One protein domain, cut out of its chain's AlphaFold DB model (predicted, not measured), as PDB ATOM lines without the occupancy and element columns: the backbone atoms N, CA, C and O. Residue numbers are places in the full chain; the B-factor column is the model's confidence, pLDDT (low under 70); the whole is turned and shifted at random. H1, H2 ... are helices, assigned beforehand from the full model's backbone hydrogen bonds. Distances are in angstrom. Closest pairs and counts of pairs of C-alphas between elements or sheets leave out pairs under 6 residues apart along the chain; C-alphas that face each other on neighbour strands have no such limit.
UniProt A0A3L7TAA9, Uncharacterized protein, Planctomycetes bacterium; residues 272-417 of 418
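AT A GLANCE: This is residues 272 to 417 of the 418 residues of an uncharacterized protein of Planctomycetes bacterium (UniProt A0A3L7TAA9). Two long helices, H1 and H4, lie side by side and run opposite ways along an elongated body, with the shorter H5, H6 and H7 covering one side of the pair. H3 packs at the last residues of H1, and near that end residues 303 to 318, with H2, stick out. The printed part has 146 residues with seven named helices, H1 to H7 in order, and no named strand: all helix. It is only just loose, close to compact, with a radius of gyration of the C-alphas of 17.8 A and spans of 55 by 29 by 23 A.

HOW THE PARTS SIT: H1, residues 272 to 298, is the hub, touching four helices. It touches H4, residues 343 to 373, at a shallow tilt of 25 degrees, opposite ways; the closest C-alphas, of Met 287 and Gly 359, are 5.6 A apart. H1 and H3, residues 330 to 336, only just touch, with 3 pairs of C-alphas within 8 A, the closest those of Tyr 298 and Leu 330 at 4.5 A. H2, residues 312 to 318, touches no helix. With residues 367 to 371 alone, H4 touches H5, residues 380 to 387, closest at the C-alphas of Ala 367 and Ala 386, 5.3 A. H6, residues 389 to 401, and H7, residues 404 to 415, form a hairpin, closest at the C-alphas of Ala 398 and Tyr 407, 5.1 A. Every O i to N i+4 pair is within hydrogen-bond range in H3, H4, H5 and H6, against 21 of 23 in H1, 6 of 8 in H7 and 1 of 3 in H2, where 1 of 4 O i to N i+3 pairs is.

IN THESE COORDINATES: H1 begins at C-alpha 272 (45.531, 20.084, 66.121) and is 37.4 A long; H4 is 45.0 A. H7 ends at C-alpha 415 (30.529, 12.158, 46.881).

THE WHOLE: The printed part has no cut. The links H1 to H2 and H2 to H3 are long. Residues 300 to 328 and 341 have pLDDT under 70.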
ATOM      1  N   LYS A 272      45.210  19.619  67.476       83.50
ATOM      2  CA  LYS A 272      45.531  20.084  66.121       83.50
ATOM      3  C   LYS A 272      45.050  19.097  65.059       83.50
ATOM      4  O   LYS A 272      44.488  19.531  64.055       83.50
ATOM      5  N   LEU A 273      45.217  17.793  65.293       83.31
ATOM      6  CA  LEU A 273      44.689  16.750  64.408       83.31
ATOM      7  C   LEU A 273      43.156  16.771  64.408       83.31
ATOM      8  O   LEU A 273      42.552  16.829  63.343       83.31
ATOM      9  N   ALA A 274      42.531  16.820  65.588       80.31
ATOM     10  CA  ALA A 274      41.079  16.919  65.727       80.31
ATOM     11  C   ALA A 274      40.518  18.151  64.994       80.31
ATOM     12  O   ALA A 274      39.522  18.048  64.275       80.31
ATOM     13  N   ARG A 275      41.192  19.306  65.097       84.50
ATOM     14  CA  ARG A 275      40.829  20.507  64.333       84.50
ATOM     15  C   ARG A 275      40.963  20.295  62.823       84.50
ATOM     16  O   ARG A 275      40.032  20.628  62.096       84.50
ATOM     17  N   CYS A 276      42.063  19.700  62.361       86.44
ATOM     18  CA  CYS A 276      42.293  19.423  60.941       86.44
ATOM     19  C   CYS A 276      41.231  18.473  60.351       86.44
ATOM     20  O   CYS A 276      40.713  18.736  59.266       86.44
ATOM     21  N   VAL A 277      40.832  17.438  61.101       85.75
ATOM     22  CA  VAL A 277      39.733  16.519  60.750       85.75
ATOM     23  C   VAL A 277      38.390  17.257  60.647       85.75
ATOM     24  O   VAL A 277      37.641  17.031  59.697       85.75
ATOM     25  N   MET A 278      38.076  18.164  61.583       83.62
ATOM     26  CA  MET A 278      36.845  18.969  61.519       83.62
ATOM     27  C   MET A 278      36.826  19.925  60.321       83.62
ATOM     28  O   MET A 278      35.817  19.996  59.619       83.62
ATOM     29  N   ASP A 279      37.925  20.641  60.073       86.62
ATOM     30  CA  ASP A 279      38.026  21.576  58.947       86.62
ATOM     31  C   ASP A 279      37.951  20.835  57.599       86.62
ATOM     32  O   ASP A 279      37.269  21.303  56.685       86.62
ATOM     33  N   TYR A 280      38.544  19.635  57.500       90.31
ATOM     34  CA  TYR A 280      38.391  18.748  56.342       90.31
ATOM     35  C   TYR A 280      36.931  18.324  56.143       90.31
ATOM     36  O   TYR A 280      36.391  18.499  55.055       90.31
ATOM     37  N   ARG A 281      36.258  17.818  57.190       86.88
ATOM     38  CA  ARG A 281      34.842  17.406  57.116       86.88
ATOM     39  C   ARG A 281      33.911  18.549  56.721       86.88
ATOM     40  O   ARG A 281      32.937  18.305  56.013       86.88
ATOM     41  N   LYS A 282      34.192  19.782  57.157       86.06
ATOM     42  CA  LYS A 282      33.427  20.954  56.716       86.06
ATOM     43  C   LYS A 282      33.627  21.194  55.217       86.06
ATOM     44  O   LYS A 282      32.657  21.118  54.472       86.06
ATOM     45  N   GLN A 283      34.873  21.400  54.779       88.94
ATOM     46  CA  GLN A 283      35.172  21.673  53.368       88.94
ATOM     47  C   GLN A 283      34.722  20.544  52.434       88.94
ATOM     48  O   GLN A 283      34.398  20.806  51.280       88.94
ATOM     49  N   LEU A 284      34.687  19.298  52.922       90.31
ATOM     50  CA  LEU A 284      34.213  18.149  52.161       90.31
ATOM     51  C   LEU A 284      32.727  18.295  51.826       90.31
ATOM     52  O   LEU A 284      32.374  18.118  50.668       90.31
ATOM     53  N   ARG A 285      31.884  18.668  52.799       84.25
ATOM     54  CA  ARG A 285      30.446  18.894  52.566       84.25
ATOM     55  C   ARG A 285      30.199  20.076  51.636       84.25
ATOM     56  O   ARG A 285      29.439  19.933  50.682       84.25
ATOM     57  N   ASP A 286      30.883  21.193  51.880       84.12
ATOM     58  CA  ASP A 286      30.780  22.402  51.055       84.12
ATOM     59  C   ASP A 286      31.102  22.052  49.576       84.12
ATOM     60  O   ASP A 286      30.315  22.306  48.668       84.12
ATOM     61  N   MET A 287      32.211  21.339  49.339       92.12
ATOM     62  CA  MET A 287      32.650  20.894  48.008       92.12
ATOM     63  C   MET A 287      31.769  19.775  47.407       92.12
ATOM     64  O   MET A 287      31.565  19.745  46.194       92.12
ATOM     65  N   GLN A 288      31.196  18.883  48.223       88.44
ATOM     66  CA  GLN A 288      30.223  17.878  47.770       88.44
ATOM     67  C   GLN A 288      28.923  18.523  47.260       88.44
ATOM     68  O   GLN A 288      28.357  18.018  46.290       88.44
ATOM     69  N   SER A 289      28.471  19.641  47.847       81.94
ATOM     70  CA  SER A 289      27.320  20.401  47.331       81.94
ATOM     71  C   SER A 289      27.631  21.036  45.966       81.94
ATOM     72  O   SER A 289      26.903  20.814  44.997       81.94
ATOM     73  N   GLU A 290      28.787  21.693  45.828       85.56
ATOM     74  CA  GLU A 290      29.262  22.245  44.546       85.56
ATOM     75  C   GLU A 290      29.390  21.155  43.454       85.56
ATOM     76  O   GLU A 290      28.996  21.357  42.302       85.56
ATOM     77  N   LEU A 291      29.869  19.951  43.807       87.50
ATOM     78  CA  LEU A 291      29.909  18.802  42.891       87.50
ATOM     79  C   LEU A 291      28.518  18.309  42.469       87.50
ATOM     80  O   LEU A 291      28.374  17.880  41.324       87.50
ATOM     81  N   LYS A 292      27.511  18.348  43.353       83.94
ATOM     82  CA  LYS A 292      26.119  18.032  42.984       83.94
ATOM     83  C   LYS A 292      25.559  19.064  42.007       83.94
ATOM     84  O   LYS A 292      24.850  18.674  41.084       83.94
ATOM     85  N   GLU A 293      25.854  20.356  42.185       80.56
ATOM     86  CA  GLU A 293      25.440  21.383  41.221       80.56
ATOM     87  C   GLU A 293      26.089  21.127  39.857       80.56
ATOM     88  O   GLU A 293      25.407  21.113  38.831       80.56
ATOM     89  N   PHE A 294      27.394  20.843  39.842       85.31
ATOM     90  CA  PHE A 294      28.134  20.565  38.613       85.31
ATOM     91  C   PHE A 294      27.614  19.325  37.876       85.31
ATOM     92  O   PHE A 294      27.483  19.355  36.652       85.31
ATOM     93  N   ASP A 295      27.236  18.273  38.610       82.56
ATOM     94  CA  ASP A 295      26.652  17.044  38.056       82.56
ATOM     95  C   ASP A 295      25.416  17.304  37.180       82.56
ATOM     96  O   ASP A 295      25.232  16.611  36.180       82.56
ATOM     97  N   ARG A 296      24.604  18.324  37.502       73.31
ATOM     98  CA  ARG A 296      23.379  18.692  36.758       73.31
ATOM     99  C   ARG A 296      23.672  19.288  35.386       73.31
ATOM    100  O   ARG A 296      22.898  19.106  34.454       73.31
ATOM    101  N   TYR A 297      24.787  20.004  35.258       77.12
ATOM    102  CA  TYR A 297      25.280  20.479  33.965       77.12
ATOM    103  C   TYR A 297      26.075  19.388  33.240       77.12
ATOM    104  O   TYR A 297      26.098  19.348  32.010       77.12
ATOM    105  N   TYR A 298      26.748  18.514  33.992       78.25
ATOM    106  CA  TYR A 298      27.581  17.437  33.471       78.25
ATOM    107  C   TYR A 298      26.759  16.318  32.825       78.25
ATOM    108  O   TYR A 298      26.997  15.990  31.660       78.25
ATOM    109  N   ARG A 299      25.750  15.781  33.516       71.44
ATOM    110  CA  ARG A 299      24.873  14.717  33.012       71.44
ATOM    111  C   ARG A 299      23.498  15.276  32.666       71.44
ATOM    112  O   ARG A 299      22.786  15.748  33.543       71.44
ATOM    113  N   LEU A 300      23.073  15.108  31.412       60.56
ATOM    114  CA  LEU A 300      21.641  15.063  31.126       60.56
ATOM    115  C   LEU A 300      21.125  13.682  31.552       60.56
ATOM    116  O   LEU A 300      21.720  12.669  31.174       60.56
ATOM    117  N   TRP A 301      20.018  13.619  32.292       45.06
ATOM    118  CA  TRP A 301      19.338  12.349  32.557       45.06
ATOM    119  C   TRP A 301      18.554  11.937  31.304       45.06
ATOM    120  O   TRP A 301      17.369  12.217  31.165       45.06
ATOM    121  N   HIS A 302      19.269  11.348  30.343       41.25
ATOM    122  CA  HIS A 302      18.712  10.845  29.091       41.25
ATOM    123  C   HIS A 302      18.731   9.314  29.089       41.25
ATOM    124  O   HIS A 302      19.424   8.697  28.282       41.25
ATOM    125  N   ASP A 303      17.963   8.700  29.989       35.72
ATOM    126  CA  ASP A 303      17.558   7.306  29.809       35.72
ATOM    127  C   ASP A 303      16.362   7.282  28.834       35.72
ATOM    128  O   ASP A 303      15.289   7.781  29.178       35.72
ATOM    129  N   PRO A 304      16.517   6.765  27.602       39.84
ATOM    130  CA  PRO A 304      15.437   6.730  26.618       39.84
ATOM    131  C   PRO A 304      14.348   5.686  26.931       39.84
ATOM    132  O   PRO A 304      13.463   5.497  26.103       39.84
ATOM    133  N   THR A 305      14.394   4.996  28.079       38.62
ATOM    134  CA  THR A 305      13.359   4.033  28.505       38.62
ATOM    135  C   THR A 305      12.273   4.629  29.417       38.62
ATOM    136  O   THR A 305      11.393   3.899  29.878       38.62
ATOM    137  N   HIS A 306      12.286   5.943  29.672       37.22
ATOM    138  CA  HIS A 306      11.228   6.659  30.401       37.22
ATOM    139  C   HIS A 306      10.612   7.773  29.535       37.22
ATOM    140  O   HIS A 306      11.082   8.910  29.522       37.22
ATOM    141  N   ASP A 307       9.537   7.439  28.813       35.78
ATOM    142  CA  ASP A 307       8.838   8.348  27.885       35.78
ATOM    143  C   ASP A 307       8.007   9.459  28.575       35.78
ATOM    144  O   ASP A 307       7.633  10.439  27.925       35.78
ATOM    145  N   ASP A 308       7.760   9.366  29.887       35.88
ATOM    146  CA  ASP A 308       6.810  10.224  30.622       35.88
ATOM    147  C   ASP A 308       7.246  11.698  30.802       35.88
ATOM    148  O   ASP A 308       6.462  12.531  31.254       35.88
ATOM    149  N   PHE A 309       8.480  12.071  30.437       40.28
ATOM    150  CA  PHE A 309       9.058  13.397  30.736       40.28
ATOM    151  C   PHE A 309       9.346  14.283  29.506       40.28
ATOM    152  O   PHE A 309      10.337  15.019  29.461       40.28
ATOM    153  N   ARG A 310       8.452  14.288  28.507       41.12
ATOM    154  CA  ARG A 310       8.540  15.238  27.375       41.12
ATOM    155  C   ARG A 310       8.143  16.684  27.705       41.12
ATOM    156  O   ARG A 310       8.698  17.583  27.080       41.12
ATOM    157  N   GLU A 311       7.264  16.939  28.677       38.97
ATOM    158  CA  GLU A 311       6.821  18.314  29.008       38.97
ATOM    159  C   GLU A 311       7.657  19.008  30.096       38.97
ATOM    160  O   GLU A 311       7.972  20.190  29.964       38.97
ATOM    161  N   ALA A 312       8.167  18.279  31.097       38.12
ATOM    162  CA  ALA A 312       9.157  18.829  32.041       38.12
ATOM    163  C   ALA A 312      10.477  19.258  31.352       38.12
ATOM    164  O   ALA A 312      11.291  19.992  31.922       38.12
ATOM    165  N   ARG A 313      10.668  18.822  30.098       40.78
ATOM    166  CA  ARG A 313      11.841  19.041  29.241       40.78
ATOM    167  C   ARG A 313      12.048  20.480  28.763       40.78
ATOM    168  O   ARG A 313      13.068  20.747  28.138       40.78
ATOM    169  N   HIS A 314      11.131  21.400  29.064       37.88
ATOM    170  CA  HIS A 314      11.335  22.838  28.846       37.88
ATOM    171  C   HIS A 314      11.466  23.642  30.148       37.88
ATOM    172  O   HIS A 314      12.164  24.653  30.166       37.88
ATOM    173  N   THR A 315      10.867  23.184  31.251       38.06
ATOM    174  CA  THR A 315      10.780  23.964  32.497       38.06
ATOM    175  C   THR A 315      12.063  23.900  33.331       38.06
ATOM    176  O   THR A 315      12.545  24.940  33.772       38.06
ATOM    177  N   LEU A 316      12.689  22.722  33.480       37.75
ATOM    178  CA  LEU A 316      13.991  22.592  34.171       37.75
ATOM    179  C   LEU A 316      15.153  23.257  33.404       37.75
ATOM    180  O   LEU A 316      16.156  23.673  33.985       37.75
ATOM    181  N   TYR A 317      15.017  23.374  32.082       43.75
ATOM    182  CA  TYR A 317      16.066  23.856  31.183       43.75
ATOM    183  C   TYR A 317      16.198  25.388  31.195       43.75
ATOM    184  O   TYR A 317      17.211  25.923  30.747       43.75
ATOM    185  N   ALA A 318      15.215  26.107  31.747       38.69
ATOM    186  CA  ALA A 318      15.274  27.560  31.888       38.69
ATOM    187  C   ALA A 318      16.316  28.028  32.930       38.69
ATOM    188  O   ALA A 318      16.869  29.118  32.788       38.69
ATOM    189  N   GLU A 319      16.621  27.207  33.945       47.09
ATOM    190  CA  GLU A 319      17.551  27.551  35.039       47.09
ATOM    191  C   GLU A 319      18.921  26.848  34.932       47.09
ATOM    192  O   GLU A 319      19.941  27.385  35.382       47.09
ATOM    193  N   LEU A 320      18.975  25.681  34.273       49.50
ATOM    194  CA  LEU A 320      20.190  24.871  34.059       49.50
ATOM    195  C   LEU A 320      20.976  25.224  32.779       49.50
ATOM    196  O   LEU A 320      21.919  24.523  32.405       49.50
ATOM    197  N   GLY A 321      20.640  26.344  32.140       52.19
ATOM    198  CA  GLY A 321      21.372  26.878  30.995       52.19
ATOM    199  C   GLY A 321      20.858  26.418  29.630       52.19
ATOM    200  O   GLY A 321      20.180  25.403  29.490       52.19
ATOM    201  N   VAL A 322      21.181  27.197  28.594       57.09
ATOM    202  CA  VAL A 322      20.656  26.989  27.235       57.09
ATOM    203  C   VAL A 322      21.551  26.020  26.462       57.09
ATOM    204  O   VAL A 322      22.503  26.411  25.778       57.09
ATOM    205  N   TRP A 323      21.219  24.738  26.576       62.22
ATOM    206  CA  TRP A 323      21.809  23.652  25.795       62.22
ATOM    207  C   TRP A 323      21.209  23.587  24.379       62.22
ATOM    208  O   TRP A 323      20.122  24.105  24.123       62.22
ATOM    209  N   LYS A 324      21.938  22.986  23.431       59.72
ATOM    210  CA  LYS A 324      21.503  22.800  22.031       59.72
ATOM    211  C   LYS A 324      21.588  21.323  21.674       59.72
ATOM    212  O   LYS A 324      22.449  20.639  22.207       59.72
ATOM    213  N   ASP A 325      20.804  20.852  20.706       58.06
ATOM    214  CA  ASP A 325      20.734  19.421  20.345       58.06
ATOM    215  C   ASP A 325      22.096  18.773  20.014       58.06
ATOM    216  O   ASP A 325      22.291  17.580  20.221       58.06
ATOM    217  N   GLN A 326      23.062  19.564  19.533       57.06
ATOM    218  CA  GLN A 326      24.428  19.123  19.203       57.06
ATOM    219  C   GLN A 326      25.365  19.006  20.422       57.06
ATOM    220  O   GLN A 326      26.402  18.356  20.336       57.06
ATOM    221  N   VAL A 327      25.029  19.661  21.537       64.38
ATOM    222  CA  VAL A 327      25.751  19.626  22.818       64.38
ATOM    223  C   VAL A 327      24.691  19.668  23.929       64.38
ATOM    224  O   VAL A 327      24.393  20.753  24.439       64.38
ATOM    225  N   PRO A 328      24.054  18.531  24.266       65.94
ATOM    226  CA  PRO A 328      22.976  18.496  25.255       65.94
ATOM    227  C   PRO A 328      23.454  18.706  26.699       65.94
ATOM    228  O   PRO A 328      22.663  19.135  27.528       65.94
ATOM    229  N   CYS A 329      24.720  18.421  27.023       77.00
ATOM    230  CA  CYS A 329      25.281  18.642  28.364       77.00
ATOM    231  C   CYS A 329      26.808  18.826  28.356       77.00
ATOM    232  O   CYS A 329      27.483  18.578  27.348       77.00
ATOM    233  N   LEU A 330      27.386  19.206  29.500       81.94
ATOM    234  CA  LEU A 330      28.828  19.420  29.630       81.94
ATOM    235  C   LEU A 330      29.635  18.131  29.410       81.94
ATOM    236  O   LEU A 330      30.701  18.216  28.812       81.94
ATOM    237  N   LYS A 331      29.123  16.938  29.758       84.81
ATOM    238  CA  LYS A 331      29.784  15.672  29.389       84.81
ATOM    239  C   LYS A 331      29.989  15.561  27.877       84.81
ATOM    240  O   LYS A 331      31.114  15.357  27.433       84.81
ATOM    241  N   THR A 332      28.945  15.794  27.076       79.81
ATOM    242  CA  THR A 332      29.082  15.767  25.607       79.81
ATOM    243  C   THR A 332      30.011  16.865  25.081       79.81
ATOM    244  O   THR A 332      30.759  16.623  24.136       79.81
ATOM    245  N   SER A 333      30.034  18.045  25.713       83.06
ATOM    246  CA  SER A 333      30.983  19.130  25.406       83.06
ATOM    247  C   SER A 333      32.436  18.708  25.667       83.06
ATOM    248  O   SER A 333      33.311  18.950  24.837       83.06
ATOM    249  N   TRP A 334      32.689  18.019  26.781       87.44
ATOM    250  CA  TRP A 334      33.998  17.495  27.170       87.44
ATOM    251  C   TRP A 334      34.469  16.325  26.297       87.44
ATOM    252  O   TRP A 334      35.646  16.271  25.935       87.44
ATOM    253  N   GLU A 335      33.568  15.412  25.928       84.81
ATOM    254  CA  GLU A 335      33.860  14.250  25.077       84.81
ATOM    255  C   GLU A 335      34.095  14.644  23.611       84.81
ATOM    256  O   GLU A 335      35.040  14.163  22.989       84.81
ATOM    257  N   SER A 336      33.277  15.550  23.064       81.75
ATOM    258  CA  SER A 336      33.404  16.037  21.678       81.75
ATOM    259  C   SER A 336      34.401  17.191  21.512       81.75
ATOM    260  O   SER A 336      34.708  17.581  20.386       81.75
ATOM    261  N   LYS A 337      34.873  17.772  22.625       83.12
ATOM    262  CA  LYS A 337      35.656  19.022  22.690       83.12
ATOM    263  C   LYS A 337      34.986  20.219  21.985       83.12
ATOM    264  O   LYS A 337      35.649  21.199  21.644       83.12
ATOM    265  N   VAL A 338      33.660  20.183  21.820       80.81
ATOM    266  CA  VAL A 338      32.848  21.305  21.325       80.81
ATOM    267  C   VAL A 338      32.498  22.235  22.483       80.81
ATOM    268  O   VAL A 338      32.009  21.797  23.521       80.81
ATOM    269  N   ARG A 339      32.717  23.544  22.314       76.75
ATOM    270  CA  ARG A 339      32.477  24.553  23.359       76.75
ATOM    271  C   ARG A 339      30.985  24.707  23.685       76.75
ATOM    272  O   ARG A 339      30.164  24.792  22.774       76.75
ATOM    273  N   VAL A 340      30.657  24.875  24.970       72.62
ATOM    274  CA  VAL A 340      29.312  25.273  25.429       72.62
ATOM    275  C   VAL A 340      28.856  26.548  24.684       72.62
ATOM    276  O   VAL A 340      29.564  27.567  24.742       72.62
ATOM    277  N   PRO A 341      27.714  26.506  23.963       62.69
ATOM    278  CA  PRO A 341      27.329  27.564  23.033       62.69
ATOM    279  C   PRO A 341      26.761  28.806  23.726       62.69
ATOM    280  O   PRO A 341      26.999  29.919  23.254       62.69
ATOM    281  N   ASP A 342      26.031  28.646  24.834       75.62
ATOM    282  CA  ASP A 342      25.503  29.780  25.593       75.62
ATOM    283  C   ASP A 342      26.562  30.414  26.506       75.62
ATOM    284  O   ASP A 342      27.262  29.743  27.267       75.62
ATOM    285  N   ASN A 343      26.651  31.743  26.453       73.75
ATOM    286  CA  ASN A 343      27.648  32.508  27.191       73.75
ATOM    287  C   ASN A 343      27.362  32.545  28.701       73.75
ATOM    288  O   ASN A 343      28.306  32.498  29.486       73.75
ATOM    289  N   LYS A 344      26.090  32.607  29.128       71.44
ATOM    290  CA  LYS A 344      25.750  32.658  30.563       71.44
ATOM    291  C   LYS A 344      26.048  31.319  31.239       71.44
ATOM    292  O   LYS A 344      26.717  31.286  32.269       71.44
ATOM    293  N   THR A 345      25.608  30.232  30.611       72.44
ATOM    294  CA  THR A 345      25.845  28.844  31.028       72.44
ATOM    295  C   THR A 345      27.339  28.562  31.109       72.44
ATOM    296  O   THR A 345      27.820  28.088  32.135       72.44
ATOM    297  N   ARG A 346      28.102  28.949  30.077       80.38
ATOM    298  CA  ARG A 346      29.562  28.822  30.074       80.38
ATOM    299  C   ARG A 346      30.225  29.583  31.225       80.38
ATOM    300  O   ARG A 346      31.018  28.989  31.938       80.38
ATOM    301  N   VAL A 347      29.887  30.857  31.449       80.19
ATOM    302  CA  VAL A 347      30.477  31.646  32.549       80.19
ATOM    303  C   VAL A 347      30.121  31.063  33.923       80.19
ATOM    304  O   VAL A 347      30.954  31.092  34.829       80.19
ATOM    305  N   ARG A 348      28.913  30.508  34.102       80.94
ATOM    306  CA  ARG A 348      28.541  29.799  35.341       80.94
ATOM    307  C   ARG A 348      29.368  28.526  35.524       80.94
ATOM    308  O   ARG A 348      29.895  28.312  36.610       80.94
ATOM    309  N   LEU A 349      29.545  27.739  34.465       82.94
ATOM    310  CA  LEU A 349      30.372  26.532  34.474       82.94
ATOM    311  C   LEU A 349      31.848  26.823  34.759       82.94
ATOM    312  O   LEU A 349      32.416  26.198  35.646       82.94
ATOM    313  N   GLU A 350      32.448  27.811  34.093       86.62
ATOM    314  CA  GLU A 350      33.838  28.237  34.326       86.62
ATOM    315  C   GLU A 350      34.056  28.673  35.793       86.62
ATOM    316  O   GLU A 350      35.083  28.354  36.402       86.62
ATOM    317  N   ARG A 351      33.068  29.350  36.404       86.06
ATOM    318  CA  ARG A 351      33.076  29.690  37.840       86.06
ATOM    319  C   ARG A 351      32.979  28.447  38.721       86.06
ATOM    320  O   ARG A 351      33.812  28.286  39.605       86.06
ATOM    321  N   LEU A 352      32.024  27.561  38.453       86.00
ATOM    322  CA  LEU A 352      31.781  26.342  39.228       86.00
ATOM    323  C   LEU A 352      32.992  25.388  39.191       86.00
ATOM    324  O   LEU A 352      33.464  24.930  40.229       86.00
ATOM    325  N   GLN A 353      33.600  25.195  38.016       91.12
ATOM    326  CA  GLN A 353      34.879  24.488  37.848       91.12
ATOM    327  C   GLN A 353      36.027  25.143  38.636       91.12
ATOM    328  O   GLN A 353      36.933  24.453  39.106       91.12
ATOM    329  N   SER A 354      36.040  26.474  38.763       91.38
ATOM    330  CA  SER A 354      37.026  27.193  39.580       91.38
ATOM    331  C   SER A 354      36.801  26.943  41.075       91.38
ATOM    332  O   SER A 354      37.740  26.538  41.761       91.38
ATOM    333  N   THR A 355      35.563  27.088  41.562       90.44
ATOM    334  CA  THR A 355      35.182  26.822  42.960       90.44
ATOM    335  C   THR A 355      35.525  25.391  43.366       90.44
ATOM    336  O   THR A 355      36.225  25.181  44.358       90.44
ATOM    337  N   ILE A 356      35.140  24.398  42.558       92.56
ATOM    338  CA  ILE A 356      35.410  22.987  42.858       92.56
ATOM    339  C   ILE A 356      36.917  22.705  42.855       92.56
ATOM    340  O   ILE A 356      37.408  22.039  43.767       92.56
ATOM    341  N   ARG A 357      37.701  23.255  41.913       93.75
ATOM    342  CA  ARG A 357      39.172  23.117  41.947       93.75
ATOM    343  C   ARG A 357      39.789  23.741  43.202       93.75
ATOM    344  O   ARG A 357      40.708  23.151  43.768       93.75
ATOM    345  N   GLN A 358      39.292  24.887  43.672       93.25
ATOM    346  CA  GLN A 358      39.756  25.509  44.920       93.25
ATOM    347  C   GLN A 358      39.397  24.664  46.155       93.25
ATOM    348  O   GLN A 358      40.258  24.436  47.012       93.25
ATOM    349  N   GLY A 359      38.173  24.129  46.217       92.50
ATOM    350  CA  GLY A 359      37.731  23.211  47.271       92.50
ATOM    351  C   GLY A 359      38.562  21.926  47.306       92.50
ATOM    352  O   GLY A 359      39.146  21.588  48.335       92.50
ATOM    353  N   LEU A 360      38.722  21.260  46.158       93.31
ATOM    354  CA  LEU A 360      39.562  20.067  46.017       93.31
ATOM    355  C   LEU A 360      41.030  20.348  46.376       93.31
ATOM    356  O   LEU A 360      41.641  19.562  47.096       93.31
ATOM    357  N   GLY A 361      41.607  21.473  45.942       91.94
ATOM    358  CA  GLY A 361      42.972  21.871  46.313       91.94
ATOM    359  C   GLY A 361      43.158  22.067  47.827       91.94
ATOM    360  O   GLY A 361      44.176  21.656  48.397       91.94
ATOM    361  N   SER A 362      42.146  22.624  48.492       93.25
ATOM    362  CA  SER A 362      42.127  22.814  49.946       93.25
ATOM    363  C   SER A 362      42.011  21.474  50.685       93.25
ATOM    364  O   SER A 362      42.826  21.178  51.562       93.25
ATOM    365  N   LEU A 363      41.108  20.593  50.239       94.44
ATOM    366  CA  LEU A 363      40.947  19.234  50.770       94.44
ATOM    367  C   LEU A 363      42.203  18.375  50.598       94.44
ATOM    368  O   LEU A 363      42.626  17.722  51.551       94.44
ATOM    369  N   ARG A 364      42.869  18.427  49.435       93.06
ATOM    370  CA  ARG A 364      44.171  17.765  49.202       93.06
ATOM    371  C   ARG A 364      45.231  18.241  50.197       93.06
ATOM    372  O   ARG A 364      46.036  17.445  50.682       93.06
ATOM    373  N   THR A 365      45.233  19.535  50.519       92.75
ATOM    374  CA  THR A 365      46.174  20.135  51.476       92.75
ATOM    375  C   THR A 365      45.891  19.675  52.907       92.75
ATOM    376  O   THR A 365      46.823  19.285  53.616       92.75
ATOM    377  N   LEU A 366      44.617  19.639  53.310       91.25
ATOM    378  CA  LEU A 366      44.174  19.145  54.618       91.25
ATOM    379  C   LEU A 366      44.394  17.633  54.784       91.25
ATOM    380  O   LEU A 366      44.895  17.208  55.823       91.25
ATOM    381  N   ALA A 367      44.145  16.819  53.755       91.31
ATOM    382  CA  ALA A 367      44.431  15.383  53.791       91.31
ATOM    383  C   ALA A 367      45.933  15.099  53.959       91.31
ATOM    384  O   ALA A 367      46.346  14.303  54.808       91.31
ATOM    385  N   LYS A 368      46.782  15.838  53.227       90.88
ATOM    386  CA  LYS A 368      48.244  15.808  53.402       90.88
ATOM    387  C   LYS A 368      48.694  16.366  54.758       90.88
ATOM    388  O   LYS A 368      49.795  16.045  55.196       90.88
ATOM    389  N   ALA A 369      47.911  17.219  55.421       89.12
ATOM    390  CA  ALA A 369      48.189  17.677  56.783       89.12
ATOM    391  C   ALA A 369      47.833  16.598  57.822       89.12
ATOM    392  O   ALA A 369      48.702  16.248  58.619       89.12
ATOM    393  N   CYS A 370      46.646  15.985  57.734       86.56
ATOM    394  CA  CYS A 370      46.235  14.858  58.582       86.56
ATOM    395  C   CYS A 370      47.264  13.716  58.540       86.56
ATOM    396  O   CYS A 370      47.771  13.309  59.583       86.56
ATOM    397  N   LYS A 371      47.680  13.286  57.338       89.38
ATOM    398  CA  LYS A 371      48.705  12.237  57.156       89.38
ATOM    399  C   LYS A 371      50.084  12.601  57.733       89.38
ATOM    400  O   LYS A 371      50.849  11.714  58.090       89.38
ATOM    401  N   ARG A 372      50.434  13.892  57.810       89.94
ATOM    402  CA  ARG A 372      51.690  14.355  58.436       89.94
ATOM    403  C   ARG A 372      51.595  14.447  59.959       89.94
ATOM    404  O   ARG A 372      52.620  14.332  60.619       89.94
ATOM    405  N   MET A 373      50.398  14.677  60.496       86.12
ATOM    406  CA  MET A 373      50.132  14.727  61.935       86.12
ATOM    407  C   MET A 373      50.007  13.328  62.553       86.12
ATOM    408  O   MET A 373      50.478  13.123  63.665       86.12
ATOM    409  N   ASP A 374      49.443  12.365  61.821       85.62
ATOM    410  CA  ASP A 374      49.378  10.951  62.213       85.62
ATOM    411  C   ASP A 374      49.954  10.044  61.103       85.62
ATOM    412  O   ASP A 374      49.210   9.409  60.351       85.62
ATOM    413  N   PRO A 375      51.293   9.979  60.961       83.12
ATOM    414  CA  PRO A 375      51.941   9.169  59.927       83.12
ATOM    415  C   PRO A 375      51.796   7.658  60.162       83.12
ATOM    416  O   PRO A 375      51.958   6.882  59.223       83.12
ATOM    417  N   ASN A 376      51.475   7.247  61.394       82.00
ATOM    418  CA  ASN A 376      51.330   5.846  61.793       82.00
ATOM    419  C   ASN A 376      49.883   5.331  61.674       82.00
ATOM    420  O   ASN A 376      49.637   4.181  62.031       82.00
ATOM    421  N   ALA A 377      48.942   6.157  61.194       79.81
ATOM    422  CA  ALA A 377      47.518   5.822  61.074       79.81
ATOM    423  C   ALA A 377      46.889   5.323  62.396       79.81
ATOM    424  O   ALA A 377      46.027   4.444  62.404       79.81
ATOM    425  N   SER A 378      47.333   5.886  63.523       81.19
ATOM    426  CA  SER A 378      46.825   5.573  64.864       81.19
ATOM    427  C   SER A 378      45.403   6.100  65.110       81.19
ATOM    428  O   SER A 378      44.690   5.592  65.976       81.19
ATOM    429  N   ASN A 379      44.966   7.089  64.328       82.25
ATOM    430  CA  ASN A 379      43.634   7.671  64.345       82.25
ATOM    431  C   ASN A 379      42.841   7.261  63.088       82.25
ATOM    432  O   ASN A 379      43.231   7.545  61.955       82.25
ATOM    433  N   VAL A 380      41.677   6.636  63.296       83.19
ATOM    434  CA  VAL A 380      40.821   6.094  62.222       83.19
ATOM    435  C   VAL A 380      40.340   7.174  61.242       83.19
ATOM    436  O   VAL A 380      40.293   6.923  60.037       83.19
ATOM    437  N   ASP A 381      40.021   8.378  61.728       82.50
ATOM    438  CA  ASP A 381      39.589   9.490  60.875       82.50
ATOM    439  C   ASP A 381      40.757  10.026  60.034       82.50
ATOM    440  O   ASP A 381      40.594  10.271  58.839       82.50
ATOM    441  N   ALA A 382      41.952  10.156  60.620       83.44
ATOM    442  CA  ALA A 382      43.151  10.592  59.903       83.44
ATOM    443  C   ALA A 382      43.562   9.590  58.810       83.44
ATOM    444  O   ALA A 382      43.876   9.994  57.688       83.44
ATOM    445  N   ALA A 383      43.496   8.290  59.115       83.50
ATOM    446  CA  ALA A 383      43.757   7.209  58.171       83.50
ATOM    447  C   ALA A 383      42.758   7.206  56.998       83.50
ATOM    448  O   ALA A 383      43.166   7.095  55.840       83.50
ATOM    449  N   ARG A 384      41.460   7.394  57.283       86.88
ATOM    450  CA  ARG A 384      40.410   7.515  56.260       86.88
ATOM    451  C   ARG A 384      40.610   8.753  55.386       86.88
ATOM    452  O   ARG A 384      40.628   8.658  54.168       86.88
ATOM    453  N   ILE A 385      40.841   9.916  55.990       89.81
ATOM    454  CA  ILE A 385      41.097  11.158  55.249       89.81
ATOM    455  C   ILE A 385      42.347  11.032  54.361       89.81
ATOM    456  O   ILE A 385      42.368  11.555  53.247       89.81
ATOM    457  N   ALA A 386      43.376  10.309  54.808       85.94
ATOM    458  CA  ALA A 386      44.562  10.046  54.003       85.94
ATOM    459  C   ALA A 386      44.287   9.147  52.779       85.94
ATOM    460  O   ALA A 386      44.959   9.326  51.762       85.94
ATOM    461  N   SER A 387      43.319   8.220  52.840       87.12
ATOM    462  CA  SER A 387      42.956   7.360  51.698       87.12
ATOM    463  C   SER A 387      42.135   8.082  50.624       87.12
ATOM    464  O   SER A 387      42.130   7.662  49.470       87.12
ATOM    465  N   HIS A 388      41.509   9.215  50.958       91.88
ATOM    466  CA  HIS A 388      40.759  10.043  50.007       91.88
ATOM    467  C   HIS A 388      41.639  10.740  48.947       91.88
ATOM    468  O   HIS A 388      41.117  11.226  47.941       91.88
ATOM    469  N   ALA A 389      42.959  10.814  49.163       87.25
ATOM    470  CA  ALA A 389      43.877  11.623  48.359       87.25
ATOM    471  C   ALA A 389      43.816  11.315  46.853       87.25
ATOM    472  O   ALA A 389      43.685  12.241  46.056       87.25
ATOM    473  N   ASP A 390      43.838  10.039  46.460       88.50
ATOM    474  CA  ASP A 390      43.914   9.654  45.044       88.50
ATOM    475  C   ASP A 390      42.650  10.044  44.259       88.50
ATOM    476  O   ASP A 390      42.741  10.453  43.102       88.50
ATOM    477  N   ALA A 391      41.468   9.993  44.886       91.62
ATOM    478  CA  ALA A 391      40.232  10.425  44.229       91.62
ATOM    479  C   ALA A 391      40.106  11.954  44.158       91.62
ATOM    480  O   ALA A 391      39.590  12.472  43.169       91.62
ATOM    481  N   LEU A 392      40.609  12.684  45.161       94.00
ATOM    482  CA  LEU A 392      40.682  14.148  45.112       94.00
ATOM    483  C   LEU A 392      41.669  14.628  44.034       94.00
ATOM    484  O   LEU A 392      41.375  15.581  43.314       94.00
ATOM    485  N   ASP A 393      42.826  13.971  43.909       91.25
ATOM    486  CA  ASP A 393      43.835  14.251  42.882       91.25
ATOM    487  C   ASP A 393      43.311  13.912  41.468       91.25
ATOM    488  O   ASP A 393      43.466  14.720  40.543       91.25
ATOM    489  N   GLY A 394      42.635  12.767  41.306       91.19
ATOM    490  CA  GLY A 394      41.972  12.360  40.063       91.19
ATOM    491  C   GLY A 394      40.855  13.316  39.634       91.19
ATOM    492  O   GLY A 394      40.870  13.822  38.512       91.19
ATOM    493  N   LEU A 395      39.934  13.659  40.541       94.56
ATOM    494  CA  LEU A 395      38.825  14.572  40.244       94.56
ATOM    495  C   LEU A 395      39.292  16.008  39.961       94.56
ATOM    496  O   LEU A 395      38.758  16.661  39.067       94.56
ATOM    497  N   TYR A 396      40.324  16.488  40.667       94.81
ATOM    498  CA  TYR A 396      40.951  17.777  40.360       94.81
ATOM    499  C   TYR A 396      41.495  17.787  38.927       94.81
ATOM    500  O   TYR A 396      41.226  18.718  38.168       94.81
ATOM    501  N   SER A 397      42.212  16.725  38.545       92.75
ATOM    502  CA  SER A 397      42.796  16.579  37.208       92.75
ATOM    503  C   SER A 397      41.728  16.480  36.116       92.75
ATOM    504  O   SER A 397      41.918  17.024  35.030       92.75
ATOM    505  N   ALA A 398      40.607  15.814  36.402       93.12
ATOM    506  CA  ALA A 398      39.484  15.689  35.479       93.12
ATOM    507  C   ALA A 398      38.839  17.048  35.170       93.12
ATOM    508  O   ALA A 398      38.632  17.386  34.007       93.12
ATOM    509  N   ILE A 399      38.587  17.859  36.205       92.38
ATOM    510  CA  ILE A 399      37.987  19.195  36.064       92.38
ATOM    511  C   ILE A 399      38.971  20.195  35.439       92.38
ATOM    512  O   ILE A 399      38.555  21.090  34.714       92.38
ATOM    513  N   GLU A 400      40.276  20.056  35.685       92.44
ATOM    514  CA  GLU A 400      41.302  20.902  35.061       92.44
ATOM    515  C   GLU A 400      41.486  20.633  33.556       92.44
ATOM    516  O   GLU A 400      41.830  21.550  32.812       92.44
ATOM    517  N   LYS A 401      41.263  19.392  33.104       91.62
ATOM    518  CA  LYS A 401      41.502  18.951  31.714       91.62
ATOM    519  C   LYS A 401      40.227  18.788  30.881       91.62
ATOM    520  O   LYS A 401      40.308  18.354  29.726       91.62
ATOM    521  N   ASP A 402      39.069  19.099  31.463       91.44
ATOM    522  CA  ASP A 402      37.752  18.803  30.898       91.44
ATOM    523  C   ASP A 402      37.650  17.317  30.459       91.44
ATOM    524  O   ASP A 402      37.298  17.004  29.316       91.44
ATOM    525  N   ASP A 403      38.065  16.387  31.332       91.56
ATOM    526  CA  ASP A 403      38.113  14.941  31.065       91.56
ATOM    527  C   ASP A 403      36.915  14.209  31.690       91.56
ATOM    528  O   ASP A 403      36.858  13.941  32.893       91.56
ATOM    529  N   ALA A 404      35.962  13.844  30.833       87.62
ATOM    530  CA  ALA A 404      34.749  13.125  31.207       87.62
ATOM    531  C   ALA A 404      35.010  11.730  31.805       87.62
ATOM    532  O   ALA A 404      34.279  11.292  32.694       87.62
ATOM    533  N   ARG A 405      36.054  11.022  31.356       88.56
ATOM    534  CA  ARG A 405      36.324   9.645  31.802       88.56
ATOM    535  C   ARG A 405      36.874   9.636  33.219       88.56
ATOM    536  O   ARG A 405      36.397   8.877  34.059       88.56
ATOM    537  N   GLU A 406      37.837  10.510  33.489       91.00
ATOM    538  CA  GLU A 406      38.397  10.666  34.832       91.00
ATOM    539  C   GLU A 406      37.373  11.291  35.796       91.00
ATOM    540  O   GLU A 406      37.323  10.914  36.969       91.00
ATOM    541  N   TYR A 407      36.476  12.159  35.313       91.12
ATOM    542  CA  TYR A 407      35.374  12.677  36.129       91.12
ATOM    543  C   TYR A 407      34.389  11.574  36.523       91.12
ATOM    544  O   TYR A 407      34.124  11.395  37.711       91.12
ATOM    545  N   ASP A 408      33.885  10.789  35.564       88.12
ATOM    546  CA  ASP A 408      32.961   9.684  35.859       88.12
ATOM    547  C   ASP A 408      33.589   8.613  36.765       88.12
ATOM    548  O   ASP A 408      32.876   7.974  37.539       88.12
ATOM    549  N   ARG A 409      34.918   8.454  36.723       90.62
ATOM    550  CA  ARG A 409      35.679   7.555  37.599       90.62
ATOM    551  C   ARG A 409      35.808   8.068  39.036       90.62
ATOM    552  O   ARG A 409      35.664   7.284  39.972       90.62
ATOM    553  N   HIS A 410      36.125   9.349  39.220       91.81
ATOM    554  CA  HIS A 410      36.522   9.889  40.526       91.81
ATOM    555  C   HIS A 410      35.417  10.666  41.255       91.81
ATOM    556  O   HIS A 410      35.390  10.667  42.486       91.81
ATOM    557  N   ALA A 411      34.474  11.280  40.534       89.38
ATOM    558  CA  ALA A 411      33.385  12.046  41.137       89.38
ATOM    559  C   ALA A 411      32.452  11.221  42.049       89.38
ATOM    560  O   ALA A 411      32.058  11.766  43.080       89.38
ATOM    561  N   PRO A 412      32.095   9.949  41.750       88.12
ATOM    562  CA  PRO A 412      31.264   9.142  42.648       88.12
ATOM    563  C   PRO A 412      31.932   8.912  44.009       88.12
ATOM    564  O   PRO A 412      31.351   9.245  45.036       88.12
ATOM    565  N   ALA A 413      33.193   8.469  44.018       87.06
ATOM    566  CA  ALA A 413      33.936   8.201  45.251       87.06
ATOM    567  C   ALA A 413      34.025   9.441  46.159       87.06
ATOM    568  O   ALA A 413      33.803   9.350  47.362       87.06
ATOM    569  N   VAL A 414      34.277  10.621  45.580       88.25
ATOM    570  CA  VAL A 414      34.366  11.880  46.339       88.25
ATOM    571  C   VAL A 414      33.018  12.294  46.962       88.25
ATOM    572  O   VAL A 414      33.000  12.903  48.036       88.25
ATOM    573  N   LYS A 415      31.887  11.927  46.346       85.12
ATOM    574  CA  LYS A 415      30.529  12.158  46.881       85.12
ATOM    575  C   LYS A 415      30.159  11.193  48.017       85.12
ATOM    576  O   LYS A 415      29.280  11.514  48.807       85.12
ATOM    577  N   GLU A 416      30.841  10.054  48.124       84.06
ATOM    578  CA  GLU A 416      30.600   9.006  49.133       84.06
ATOM    579  C   GLU A 416      31.530   9.102  50.364       84.06
ATOM    580  O   GLU A 416      31.406   8.323  51.313       84.06
ATOM    581  N   PHE A 417      32.462  10.059  50.389       86.31
ATOM    582  CA  PHE A 417      33.360  10.294  51.525       86.31
ATOM    583  C   PHE A 417      32.623  10.799  52.782       86.31
ATOM    584  O   PHE A 417      31.773  11.685  52.690       86.31
TER     585      PHE A 417